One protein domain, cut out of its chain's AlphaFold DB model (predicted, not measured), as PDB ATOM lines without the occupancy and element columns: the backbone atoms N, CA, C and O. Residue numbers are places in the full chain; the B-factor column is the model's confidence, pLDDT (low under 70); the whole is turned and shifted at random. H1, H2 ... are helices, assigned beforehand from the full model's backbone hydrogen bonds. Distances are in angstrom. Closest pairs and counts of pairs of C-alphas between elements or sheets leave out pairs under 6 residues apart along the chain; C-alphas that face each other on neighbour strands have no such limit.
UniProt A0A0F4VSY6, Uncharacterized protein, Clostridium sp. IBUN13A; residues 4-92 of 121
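What this domain is: This is residues 4 to 92 of the 121 residues of an uncharacterized protein of Clostridium sp. IBUN13A (UniProt A0A0F4VSY6). Two helices side by side, H2 and H5, make the bar of an open bracket, and an arm reaches out from each end of it: the lone helix H1 at one end, and the hairpin of H3 and the short H4 at the other. The space between the two arms is open, and residues 4 to 17 of H1 stick out free of the rest. The printed part has 89 residues with five named helices, H1 to H5 in order along the chain, and no named strand; the class is all helix. The whole is loose, with a radius of gyration of the C-alphas of 16.9 A and spans of 45 by 34 by 22 A.

Where its parts are: H2, residues 23 to 39, is 24.3 A long from its first to its last C-alpha, and C-alpha 23 is at (-45.851, -35.677, -2.778). H5, residues 72 to 86, is 21.5 A long and ends with C-alpha 86 at (-44.946, -33.202, 5.651). H3, residues 41 to 57, is 24.5 A long, and H4, residues 62 to 68, has seven residues. H1, residues 4 to 20, is 24.9 A long and begins with C-alpha 4 at (-18.377, -47.127, -1.688).

How they stand to each other: H2 and H5 touch with 22 pairs of C-alphas within 8 A and run opposite ways at a shallow tilt of 9 degrees. Their closest C-alphas, those of Ala 34 and Ala 79, are 4.2 A apart. H2 and H3 meet only through their link, Asn 40. H3 and H5 only just touch, with 3 pairs of C-alphas within 8 A, between residues 41 to 45 and residues 72 to 75 alone. The closest C-alphas there, those of Thr 41 and Lys 72, are 6.8 A apart, and the two helices run opposite ways at a steep tilt of 62 degrees. H3 and H4 form a helical hairpin: they touch and run opposite ways at a shallow tilt of 30 degrees, and their closest C-alphas, those of Leu 52 and Leu 65, are 6.6 A apart. Two of these three touching pairs are at a shallow tilt, and the helix packing is only just mostly aligned, that is, more of the touching pairs are at a shallow tilt than not. H4 is apart from H2 and H5. H1 touches no helix, and it is only just apart from H2, at a closest distance of 8.2 A between C-alphas. In H2, H3 and H5 every O i to N i+4 pair is within hydrogen-bond range; in H1 11 of 13 are, and in H4 2 of 3.

The domain as a whole: The C-alphas farthest apart, those of Ser 22 and Gly 59, are 45.8 A apart. Without residues 4 to 17, the body of 75 residues spans 46 by 24 by 20 A. The printed part has no cut, and the four links between the helices are tight. The mean pLDDT of the printed part is 95.2, and no printed residue is under 70.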
ATOM      1  N   LEU A   4     -17.991 -48.507  -1.394       95.00
ATOM      2  CA  LEU A   4     -18.377 -47.127  -1.688       95.00
ATOM      3  C   LEU A   4     -18.944 -46.977  -3.107       95.00
ATOM      4  O   LEU A   4     -19.987 -46.354  -3.295       95.00
ATOM      5  N   GLU A   5     -18.307 -47.602  -4.103       95.12
ATOM      6  CA  GLU A   5     -18.811 -47.614  -5.483       95.12
ATOM      7  C   GLU A   5     -20.179 -48.298  -5.575       95.12
ATOM      8  O   GLU A   5     -21.061 -47.853  -6.308       95.12
ATOM      9  N   THR A   6     -20.370 -49.375  -4.814       95.75
ATOM     10  CA  THR A   6     -21.634 -50.117  -4.783       95.75
ATOM     11  C   THR A   6     -22.749 -49.292  -4.138       95.75
ATOM     12  O   THR A   6     -23.845 -49.222  -4.689       95.75
ATOM     13  N   MET A   7     -22.471 -48.614  -3.018       94.44
ATOM     14  CA  MET A   7     -23.422 -47.695  -2.379       94.44
ATOM     15  C   MET A   7     -23.802 -46.545  -3.314       94.44
ATOM     16  O   MET A   7     -24.983 -46.239  -3.456       94.44
ATOM     17  N   GLY A   8     -22.822 -45.959  -4.010       93.62
ATOM     18  CA  GLY A   8     -23.064 -44.889  -4.977       93.62
ATOM     19  C   GLY A   8     -23.964 -45.319  -6.137       93.62
ATOM     20  O   GLY A   8     -24.879 -44.582  -6.507       93.62
ATOM     21  N   LYS A   9     -23.762 -46.525  -6.689       92.94
ATOM     22  CA  LYS A   9     -24.639 -47.056  -7.748       92.94
ATOM     23  C   LYS A   9     -26.072 -47.259  -7.259       92.94
ATOM     24  O   LYS A   9     -26.988 -46.756  -7.900       92.94
ATOM     25  N   LYS A  10     -26.251 -47.888  -6.093       94.12
ATOM     26  CA  LYS A  10     -27.581 -48.098  -5.495       94.12
ATOM     27  C   LYS A  10     -28.297 -46.781  -5.194       94.12
ATOM     28  O   LYS A  10     -29.473 -46.636  -5.507       94.12
ATOM     29  N   ALA A  11     -27.586 -45.795  -4.641       92.69
ATOM     30  CA  ALA A  11     -28.144 -44.469  -4.378       92.69
ATOM     31  C   ALA A  11     -28.569 -43.759  -5.674       92.69
ATOM     32  O   ALA A  11     -29.634 -43.146  -5.729       92.69
ATOM     33  N   LYS A  12     -27.764 -43.874  -6.739       90.94
ATOM     34  CA  LYS A  12     -28.102 -43.322  -8.056       90.94
ATOM     35  C   LYS A  12     -29.354 -43.978  -8.638       90.94
ATOM     36  O   LYS A  12     -30.213 -43.260  -9.138       90.94
ATOM     37  N   GLU A  13     -29.460 -45.301  -8.564       91.50
ATOM     38  CA  GLU A  13     -30.630 -46.053  -9.033       91.50
ATOM     39  C   GLU A  13     -31.898 -45.633  -8.275       91.50
ATOM     40  O   GLU A  13     -32.858 -45.186  -8.901       91.50
ATOM     41  N   ALA A  14     -31.853 -45.628  -6.939       92.00
ATOM     42  CA  ALA A  14     -32.978 -45.214  -6.097       92.00
ATOM     43  C   ALA A  14     -33.394 -43.746  -6.312       92.00
ATOM     44  O   ALA A  14     -34.570 -43.404  -6.184       92.00
ATOM     45  N   SER A  15     -32.454 -42.863  -6.675       90.38
ATOM     46  CA  SER A  15     -32.757 -41.443  -6.908       90.38
ATOM     47  C   SER A  15     -33.715 -41.204  -8.079       90.38
ATOM     48  O   SER A  15     -34.426 -40.199  -8.078       90.38
ATOM     49  N   TYR A  16     -33.765 -42.114  -9.060       87.69
ATOM     50  CA  TYR A  16     -34.703 -42.005 -10.178       87.69
ATOM     51  C   TYR A  16     -36.138 -42.270  -9.744       87.69
ATOM     52  O   TYR A  16     -37.029 -41.498 -10.091       87.69
ATOM     53  N   GLU A  17     -36.344 -43.332  -8.968       89.56
ATOM     54  CA  GLU A  17     -37.658 -43.689  -8.435       89.56
ATOM     55  C   GLU A  17     -38.140 -42.619  -7.451       89.56
ATOM     56  O   GLU A  17     -39.247 -42.102  -7.587       89.56
ATOM     57  N   LEU A  18     -37.268 -42.184  -6.535       90.12
ATOM     58  CA  LEU A  18     -37.593 -41.134  -5.570       90.12
ATOM     59  C   LEU A  18     -37.908 -39.789  -6.241       90.12
ATOM     60  O   LEU A  18     -38.790 -39.064  -5.788       90.12
ATOM     61  N   GLY A  19     -37.206 -39.445  -7.324       87.19
ATOM     62  CA  GLY A  19     -37.443 -38.206  -8.069       87.19
ATOM     63  C   GLY A  19     -38.777 -38.176  -8.822       87.19
ATOM     64  O   GLY A  19     -39.269 -37.089  -9.122       87.19
ATOM     65  N   ALA A  20     -39.355 -39.344  -9.118       87.38
ATOM     66  CA  ALA A  20     -40.663 -39.488  -9.756       87.38
ATOM     67  C   ALA A  20     -41.813 -39.684  -8.750       87.38
ATOM     68  O   ALA A  20     -42.975 -39.575  -9.142       87.38
ATOM     69  N   ALA A  21     -41.503 -39.960  -7.480       91.19
ATOM     70  CA  ALA A  21     -42.495 -40.171  -6.435       91.19
ATOM     71  C   ALA A  21     -43.361 -38.923  -6.214       91.19
ATOM     72  O   ALA A  21     -42.871 -37.790  -6.144       91.19
ATOM     73  N   SER A  22     -44.664 -39.143  -6.067       91.75
ATOM     74  CA  SER A  22     -45.617 -38.082  -5.758       91.75
ATOM     75  C   SER A  22     -45.393 -37.526  -4.351       91.75
ATOM     76  O   SER A  22     -44.878 -38.208  -3.463       91.75
ATOM     77  N   THR A  23     -45.842 -36.291  -4.116       93.12
ATOM     78  CA  THR A  23     -45.851 -35.677  -2.778       93.12
ATOM     79  C   THR A  23     -46.511 -36.599  -1.752       93.12
ATOM     80  O   THR A  23     -45.909 -36.909  -0.735       93.12
ATOM     81  N   LYS A  24     -47.665 -37.192  -2.090       94.25
ATOM     82  CA  LYS A  24     -48.396 -38.118  -1.210       94.25
ATOM     83  C   LYS A  24     -47.589 -39.363  -0.821       94.25
ATOM     84  O   LYS A  24     -47.707 -39.837   0.307       94.25
ATOM     85  N   GLU A  25     -46.815 -39.933  -1.742       95.38
ATOM     86  CA  GLU A  25     -45.966 -41.097  -1.452       95.38
ATOM     87  C   GLU A  25     -44.797 -40.720  -0.543       95.38
ATOM     88  O   GLU A  25     -44.515 -41.444   0.415       95.38
ATOM     89  N   LYS A  26     -44.170 -39.566  -0.798       94.56
ATOM     90  CA  LYS A  26     -43.105 -39.020   0.054       94.56
ATOM     91  C   LYS A  26     -43.623 -38.720   1.459       94.56
ATOM     92  O   LYS A  26     -43.015 -39.157   2.432       94.56
ATOM     93  N   ASP A  27     -44.784 -38.082   1.570       96.50
ATOM     94  CA  ASP A  27     -45.415 -37.760   2.850       96.50
ATOM     95  C   ASP A  27     -45.771 -39.022   3.632       96.50
ATOM     96  O   ASP A  27     -45.495 -39.126   4.827       96.50
ATOM     97  N   LYS A  28     -46.329 -40.034   2.953       97.12
ATOM     98  CA  LYS A  28     -46.618 -41.332   3.572       97.12
ATOM     99  C   LYS A  28     -45.347 -41.978   4.127       97.12
ATOM    100  O   LYS A  28     -45.390 -42.527   5.225       97.12
ATOM    101  N   ALA A  29     -44.236 -41.916   3.391       97.12
ATOM    102  CA  ALA A  29     -42.957 -42.439   3.856       97.12
ATOM    103  C   ALA A  29     -42.444 -41.673   5.087       97.12
ATOM    104  O   ALA A  29     -42.072 -42.304   6.072       97.12
ATOM    105  N   LEU A  30     -42.497 -40.337   5.080       97.62
ATOM    106  CA  LEU A  30     -42.092 -39.502   6.219       97.62
ATOM    107  C   LEU A  30     -42.933 -39.777   7.475       97.62
ATOM    108  O   LEU A  30     -42.386 -39.904   8.569       97.62
ATOM    109  N   LEU A  31     -44.252 -39.926   7.325       98.00
ATOM    110  CA  LEU A  31     -45.148 -40.270   8.433       98.00
ATOM    111  C   LEU A  31     -44.876 -41.675   8.981       98.00
ATOM    112  O   LEU A  31     -44.887 -41.861  10.196       98.00
ATOM    113  N   ALA A  32     -44.601 -42.647   8.106       98.25
ATOM    114  CA  ALA A  32     -44.216 -43.992   8.524       98.25
ATOM    115  C   ALA A  32     -42.886 -43.975   9.291       98.25
ATOM    116  O   ALA A  32     -42.799 -44.551  10.368       98.25
ATOM    117  N   MET A  33     -41.879 -43.239   8.804       98.12
ATOM    118  CA  MET A  33     -40.604 -43.059   9.510       98.12
ATOM    119  C   MET A  33     -40.799 -42.422  10.891       98.12
ATOM    120  O   MET A  33     -40.205 -42.872  11.867       98.12
ATOM    121  N   ALA A  34     -41.651 -41.397  10.991       97.94
ATOM    122  CA  ALA A  34     -41.970 -40.762  12.264       97.94
ATOM    123  C   ALA A  34     -42.617 -41.747  13.248       97.94
ATOM    124  O   ALA A  34     -42.299 -41.721  14.434       97.94
ATOM    125  N   GLN A  35     -43.508 -42.615  12.764       98.06
ATOM    126  CA  GLN A  35     -44.146 -43.640  13.584       98.06
ATOM    127  C   GLN A  35     -43.136 -44.690  14.066       98.06
ATOM    128  O   GLN A  35     -43.054 -44.946  15.265       98.06
ATOM    129  N   GLU A  36     -42.311 -45.216  13.161       98.19
ATOM    130  CA  GLU A  36     -41.283 -46.222  13.465       98.19
ATOM    131  C   GLU A  36     -40.258 -45.721  14.495       98.19
ATOM    132  O   GLU A  36     -39.827 -46.480  15.362       98.19
ATOM    133  N   LEU A  37     -39.892 -44.433  14.467       98.06
ATOM    134  CA  LEU A  37     -39.020 -43.839  15.491       98.06
ATOM    135  C   LEU A  37     -39.635 -43.916  16.896       98.06
ATOM    136  O   LEU A  37     -38.939 -44.201  17.874       98.06
ATOM    137  N   ILE A  38     -40.939 -43.659  17.009       98.06
ATOM    138  CA  ILE A  38     -41.650 -43.700  18.291       98.06
ATOM    139  C   ILE A  38     -41.820 -45.144  18.765       98.06
ATOM    140  O   ILE A  38     -41.541 -45.443  19.926       98.06
ATOM    141  N   GLU A  39     -42.231 -46.045  17.876       98.19
ATOM    142  CA  GLU A  39     -42.452 -47.457  18.207       98.19
ATOM    143  C   GLU A  39     -41.162 -48.148  18.663       98.19
ATOM    144  O   GLU A  39     -41.161 -48.861  19.668       98.19
ATOM    145  N   ASN A  40     -40.037 -47.840  18.013       98.06
ATOM    146  CA  ASN A  40     -38.739 -48.448  18.307       98.06
ATOM    147  C   ASN A  40     -37.859 -47.595  19.239       98.06
ATOM    148  O   ASN A  40     -36.656 -47.829  19.361       98.06
ATOM    149  N   THR A  41     -38.435 -46.619  19.952       98.06
ATOM    150  CA  THR A  41     -37.683 -45.702  20.832       98.06
ATOM    151  C   THR A  41     -36.790 -46.441  21.835       98.06
ATOM    152  O   THR A  41     -35.650 -46.042  22.059       98.06
ATOM    153  N   ASN A  42     -37.275 -47.527  22.444       97.56
ATOM    154  CA  ASN A  42     -36.487 -48.262  23.439       97.56
ATOM    155  C   ASN A  42     -35.271 -48.967  22.819       97.56
ATOM    156  O   ASN A  42     -34.205 -48.968  23.431       97.56
ATOM    157  N   GLU A  43     -35.417 -49.524  21.615       98.25
ATOM    158  CA  GLU A  43     -34.324 -50.177  20.888       98.25
ATOM    159  C   GLU A  43     -33.252 -49.159  20.483       98.25
ATOM    160  O   GLU A  43     -32.065 -49.372  20.729       98.25
ATOM    161  N   ILE A  44     -33.677 -48.002  19.964       98.12
ATOM    162  CA  ILE A  44     -32.780 -46.900  19.594       98.12
ATOM    163  C   ILE A  44     -31.983 -46.412  20.811       98.12
ATOM    164  O   ILE A  44     -30.774 -46.198  20.718       98.12
ATOM    165  N   LEU A  45     -32.638 -46.245  21.965       98.06
ATOM    166  CA  LEU A  45     -31.970 -45.801  23.190       98.06
ATOM    167  C   LEU A  45     -30.983 -46.838  23.725       98.06
ATOM    168  O   LEU A  45     -29.924 -46.458  24.219       98.06
ATOM    169  N   GLU A  46     -31.299 -48.130  23.626       98.00
ATOM    170  CA  GLU A  46     -30.367 -49.185  24.029       98.00
ATOM    171  C   GLU A  46     -29.121 -49.198  23.139       98.00
ATOM    172  O   GLU A  46     -27.999 -49.210  23.650       98.00
ATOM    173  N   ALA A  47     -29.295 -49.084  21.819       98.12
ATOM    174  CA  ALA A  47     -28.178 -48.956  20.890       98.12
ATOM    175  C   ALA A  47     -27.333 -47.697  21.177       98.12
ATOM    176  O   ALA A  47     -26.107 -47.777  21.268       98.12
ATOM    177  N   ASN A  48     -27.973 -46.547  21.426       98.25
ATOM    178  CA  ASN A  48     -27.270 -45.296  21.717       98.25
ATOM    179  C   ASN A  48     -26.441 -45.357  23.012       98.25
ATOM    180  O   ASN A  48     -25.367 -44.763  23.077       98.25
ATOM    181  N   ARG A  49     -26.876 -46.112  24.032       97.44
ATOM    182  CA  ARG A  49     -26.069 -46.327  25.251       97.44
ATOM    183  C   ARG A  49     -24.760 -47.048  24.952       97.44
ATOM    184  O   ARG A  49     -23.731 -46.710  25.539       97.44
ATOM    185  N   ILE A  50     -24.790 -48.030  24.053       97.88
ATOM    186  CA  ILE A  50     -23.587 -48.751  23.622       97.88
ATOM    187  C   ILE A  50     -22.640 -47.778  22.909       97.88
ATOM    188  O   ILE A  50     -21.442 -47.759  23.205       97.88
ATOM    189  N   ASP A  51     -23.172 -46.918  22.038       97.19
ATOM    190  CA  ASP A  51     -22.388 -45.897  21.337       97.19
ATOM    191  C   ASP A  51     -21.764 -44.872  22.290       97.19
ATOM    192  O   ASP A  51     -20.575 -44.570  22.163       97.19
ATOM    193  N   LEU A  52     -22.521 -44.387  23.278       96.88
ATOM    194  CA  LEU A  52     -22.025 -43.464  24.301       96.88
ATOM    195  C   LEU A  52     -20.880 -44.081  25.102       96.88
ATOM    196  O   LEU A  52     -19.819 -43.469  25.220       96.88
ATOM    197  N   LYS A  53     -21.041 -45.324  25.567       96.50
ATOM    198  CA  LYS A  53     -19.982 -46.043  26.288       96.50
ATOM    199  C   LYS A  53     -18.726 -46.199  25.430       96.50
ATOM    200  O   LYS A  53     -17.611 -45.976  25.898       96.50
ATOM    201  N   ASN A  54     -18.890 -46.558  24.159       96.69
ATOM    202  CA  ASN A  54     -17.772 -46.682  23.226       96.69
ATOM    203  C   ASN A  54     -17.081 -45.332  22.970       96.69
ATOM    204  O   ASN A  54     -15.857 -45.284  22.844       96.69
ATOM    205  N   ALA A  55     -17.843 -44.242  22.886       95.75
ATOM    206  CA  ALA A  55     -17.321 -42.894  22.687       95.75
ATOM    207  C   ALA A  55     -16.577 -42.374  23.929       95.75
ATOM    208  O   ALA A  55     -15.514 -41.763  23.785       95.75
ATOM    209  N   GLU A  56     -17.079 -42.669  25.130       94.69
ATOM    210  CA  GLU A  56     -16.408 -42.377  26.403       94.69
ATOM    211  C   GLU A  56     -15.059 -43.094  26.504       94.69
ATOM    212  O   GLU A  56     -14.044 -42.454  26.771       94.69
ATOM    213  N   ILE A  57     -15.015 -44.398  26.200       95.69
ATOM    214  CA  ILE A  57     -13.771 -45.192  26.206       95.69
ATOM    215  C   ILE A  57     -12.738 -44.624  25.220       95.69
ATOM    216  O   ILE A  57     -11.539 -44.642  25.492       95.69
ATOM    217  N   LYS A  58     -13.189 -44.082  24.084       95.12
ATOM    218  CA  LYS A  58     -12.329 -43.429  23.081       95.12
ATOM    219  C   LYS A  58     -11.852 -42.029  23.490       95.12
ATOM    220  O   LYS A  58     -11.125 -41.403  22.722       95.12
ATOM    221  N   GLY A  59     -12.246 -41.528  24.663       94.88
ATOM    222  CA  GLY A  59     -11.853 -40.206  25.155       94.88
ATOM    223  C   GLY A  59     -12.565 -39.050  24.448       94.88
ATOM    224  O   GLY A  59     -12.012 -37.956  24.342       94.88
ATOM    225  N   THR A  60     -13.777 -39.281  23.934       95.19
ATOM    226  CA  THR A  60     -14.556 -38.241  23.249       95.19
ATOM    227  C   THR A  60     -14.896 -37.101  24.222       95.19
ATOM    228  O   THR A  60     -15.362 -37.371  25.331       95.19
ATOM    229  N   PRO A  61     -14.705 -35.820  23.845       96.06
ATOM    230  CA  PRO A  61     -15.023 -34.693  24.719       96.06
ATOM    231  C   PRO A  61     -16.497 -34.670  25.140       96.06
ATOM    232  O   PRO A  61     -17.385 -34.935  24.328       96.06
ATOM    233  N   LYS A  62     -16.769 -34.240  26.378       93.69
ATOM    234  CA  LYS A  62     -18.125 -34.196  26.958       93.69
ATOM    235  C   LYS A  62     -19.155 -33.486  26.067       93.69
ATOM    236  O   LYS A  62     -20.232 -34.018  25.837       93.69
ATOM    237  N   ALA A  63     -18.788 -32.352  25.469       94.88
ATOM    238  CA  ALA A  63     -19.678 -31.610  24.571       94.88
ATOM    239  C   ALA A  63     -20.102 -32.404  23.317       94.88
ATOM    240  O   ALA A  63     -21.168 -32.149  22.759       94.88
ATOM    241  N   MET A  64     -19.278 -33.347  22.847       95.44
ATOM    242  CA  MET A  64     -19.653 -34.246  21.751       95.44
ATOM    243  C   MET A  64     -20.505 -35.418  22.237       95.44
ATOM    244  O   MET A  64     -21.415 -35.819  21.516       95.44
ATOM    245  N   LEU A  65     -20.275 -35.921  23.454       95.19
ATOM    246  CA  LEU A  65     -21.147 -36.925  24.072       95.19
ATOM    247  C   LEU A  65     -22.570 -36.382  24.262       95.19
ATOM    248  O   LEU A  65     -23.523 -37.062  23.902       95.19
ATOM    249  N   ASP A  66     -22.723 -35.127  24.691       94.50
ATOM    250  CA  ASP A  66     -24.038 -34.476  24.842       94.50
ATOM    251  C   ASP A  66     -24.796 -34.324  23.501       94.50
ATOM    252  O   ASP A  66     -26.032 -34.276  23.458       94.50
ATOM    253  N   ARG A  67     -24.062 -34.238  22.381       95.38
ATOM    254  CA  ARG A  67     -24.635 -34.229  21.021       95.38
ATOM    255  C   ARG A  67     -24.976 -35.631  20.524       95.38
ATOM    256  O   ARG A  67     -25.935 -35.771  19.774       95.38
ATOM    257  N   LEU A  68     -24.192 -36.633  20.917       96.00
ATOM    258  CA  LEU A  68     -24.417 -38.038  20.580       96.00
ATOM    259  C   LEU A  68     -25.567 -38.646  21.391       96.00
ATOM    260  O   LEU A  68     -26.245 -39.548  20.906       96.00
ATOM    261  N   ALA A  69     -25.778 -38.163  22.615       96.38
ATOM    262  CA  ALA A  69     -26.789 -38.678  23.517       96.38
ATOM    263  C   ALA A  69     -28.202 -38.452  22.969       96.38
ATOM    264  O   ALA A  69     -28.597 -37.332  22.617       96.38
ATOM    265  N   LEU A  70     -28.965 -39.539  22.941       97.62
ATOM    266  CA  LEU A  70     -30.387 -39.550  22.656       97.62
ATOM    267  C   LEU A  70     -31.176 -39.815  23.937       97.62
ATOM    268  O   LEU A  70     -30.771 -40.580  24.811       97.62
ATOM    269  N   ASP A  71     -32.341 -39.192  24.010       96.94
ATOM    270  CA  ASP A  71     -33.360 -39.427  25.022       96.94
ATOM    271  C   ASP A  71     -34.730 -39.522  24.326       96.94
ATOM    272  O   ASP A  71     -34.848 -39.364  23.104       96.94
ATOM    273  N   LYS A  72     -35.777 -39.828  25.098       97.25
ATOM    274  CA  LYS A  72     -37.132 -39.980  24.549       97.25
ATOM    275  C   LYS A  72     -37.653 -38.685  23.929       97.25
ATOM    276  O   LYS A  72     -38.331 -38.744  22.906       97.25
ATOM    277  N   ASP A  73     -37.322 -37.539  24.514       97.44
ATOM    278  CA  ASP A  73     -37.799 -36.238  24.048       97.44
ATOM    279  C   ASP A  73     -37.130 -35.851  22.726       97.44
ATOM    280  O   ASP A  73     -37.801 -35.376  21.815       97.44
ATOM    281  N   ARG A  74     -35.838 -36.148  22.557       97.69
ATOM    282  CA  ARG A  74     -35.108 -35.972  21.294       97.69
ATOM    283  C   ARG A  74     -35.652 -36.871  20.193       97.69
ATOM    284  O   ARG A  74     -35.820 -36.406  19.071       97.69
ATOM    285  N   ILE A  75     -35.952 -38.137  20.492       98.00
ATOM    286  CA  ILE A  75     -36.556 -39.050  19.506       98.00
ATOM    287  C   ILE A  75     -37.951 -38.570  19.110       98.00
ATOM    288  O   ILE A  75     -38.278 -38.531  17.923       98.00
ATOM    289  N   LYS A  76     -38.740 -38.116  20.085       97.88
ATOM    290  CA  LYS A  76     -40.038 -37.500  19.825       97.88
ATOM    291  C   LYS A  76     -39.912 -36.248  18.954       97.88
ATOM    292  O   LYS A  76     -40.629 -36.144  17.966       97.88
ATOM    293  N   ALA A  77     -38.961 -35.366  19.252       98.00
ATOM    294  CA  ALA A  77     -38.691 -34.173  18.455       98.00
ATOM    295  C   ALA A  77     -38.244 -34.516  17.021       98.00
ATOM    296  O   ALA A  77     -38.651 -33.846  16.078       98.00
ATOM    297  N   MET A  78     -37.462 -35.588  16.820       97.81
ATOM    298  CA  MET A  78     -37.113 -36.077  15.475       97.81
ATOM    299  C   MET A  78     -38.356 -36.526  14.695       97.81
ATOM    300  O   MET A  78     -38.520 -36.166  13.529       97.81
ATOM    301  N   ALA A  79     -39.254 -37.277  15.338       97.81
ATOM    302  CA  ALA A  79     -40.511 -37.701  14.727       97.81
ATOM    303  C   ALA A  79     -41.456 -36.516  14.443       97.81
ATOM    304  O   ALA A  79     -42.130 -36.496  13.413       97.81
ATOM    305  N   GLU A  80     -41.504 -35.518  15.326       97.69
ATOM    306  CA  GLU A  80     -42.253 -34.275  15.115       97.69
ATOM    307  C   GLU A  80     -41.681 -33.467  13.948       97.69
ATOM    308  O   GLU A  80     -42.445 -33.075  13.072       97.69
ATOM    309  N   GLY A  81     -40.357 -33.333  13.844       97.81
ATOM    310  CA  GLY A  81     -39.709 -32.671  12.711       97.81
ATOM    311  C   GLY A  81     -40.055 -33.316  11.365       97.81
ATOM    312  O   GLY A  81     -40.311 -32.614  10.390       97.81
ATOM    313  N   LEU A  82     -40.160 -34.648  11.300       97.69
ATOM    314  CA  LEU A  82     -40.639 -35.336  10.091       97.69
ATOM    315  C   LEU A  82     -42.091 -34.964   9.750       97.69
ATOM    316  O   LEU A  82     -42.408 -34.745   8.583       97.69
ATOM    317  N   LYS A  83     -42.969 -34.852  10.755       96.38
ATOM    318  CA  LYS A  83     -44.365 -34.419  10.565       96.38
ATOM    319  C   LYS A  83     -44.461 -32.953  10.148       96.38
ATOM    320  O   LYS A  83     -45.326 -32.609   9.352       96.38
ATOM    321  N   GLU A  84     -43.581 -32.094  10.655       97.25
ATOM    322  CA  GLU A  84     -43.494 -30.698  10.223       97.25
ATOM    323  C   GLU A  84     -43.097 -30.595   8.751       97.25
ATOM    324  O   GLU A  84     -43.721 -29.836   8.014       97.25
ATOM    325  N   VAL A  85     -42.133 -31.406   8.296       95.75
ATOM    326  CA  VAL A  85     -41.725 -31.450   6.881       95.75
ATOM    327  C   VAL A  85     -42.884 -31.858   5.970       95.75
ATOM    328  O   VAL A  85     -43.036 -31.268   4.905       95.75
ATOM    329  N   VAL A  86     -43.734 -32.797   6.395       94.81
ATOM    330  CA  VAL A  86     -44.946 -33.202   5.651       94.81
ATOM    331  C   VAL A  86     -45.927 -32.038   5.454       94.81
ATOM    332  O   VAL A  86     -46.661 -32.005   4.473       94.81
ATOM    333  N   ASN A  87     -45.941 -31.056   6.360       92.44
ATOM    334  CA  ASN A  87     -46.810 -29.882   6.236       92.44
ATOM    335  C   ASN A  87     -46.248 -28.810   5.288       92.44
ATOM    336  O   ASN A  87     -46.930 -27.821   5.010       92.44
ATOM    337  N   LEU A  88     -45.010 -28.962   4.812       93.38
ATOM    338  CA  LEU A  88     -44.404 -28.025   3.875       93.38
ATOM    339  C   LEU A  88     -44.880 -28.311   2.451       93.38
ATOM    340  O   LEU A  88     -45.043 -29.456   2.036       93.38
ATOM    341  N   GLN A  89     -45.057 -27.252   1.663       89.31
ATOM    342  CA  GLN A  89     -45.372 -27.403   0.247       89.31
ATOM    343  C   GLN A  89     -44.188 -28.035  -0.492       89.31
ATOM    344  O   GLN A  89     -43.064 -27.537  -0.427       89.31
ATOM    345  N   ASP A  90     -44.461 -29.099  -1.243       89.56
ATOM    346  CA  ASP A  90     -43.459 -29.761  -2.069       89.56
ATOM    347  C   ASP A  90     -43.021 -28.850  -3.230       89.56
ATOM    348  O   ASP A  90     -43.837 -28.518  -4.096       89.56
ATOM    349  N   PRO A  91     -41.743 -28.437  -3.286       86.56
ATOM    350  CA  PRO A  91     -41.253 -27.579  -4.359       86.56
ATOM    351  C   PRO A  91     -41.022 -28.363  -5.656       86.56
ATOM    352  O   PRO A  91     -40.789 -27.767  -6.709       86.56
ATOM    353  N   VAL A  92     -41.007 -29.701  -5.607       85.69
ATOM    354  CA  VAL A  92     -40.720 -30.520  -6.780       85.69
ATOM    355  C   VAL A  92     -41.889 -30.443  -7.747       85.69
ATOM    356  O   VAL A  92     -43.015 -30.825  -7.455       85.69
TER     357      VAL A  92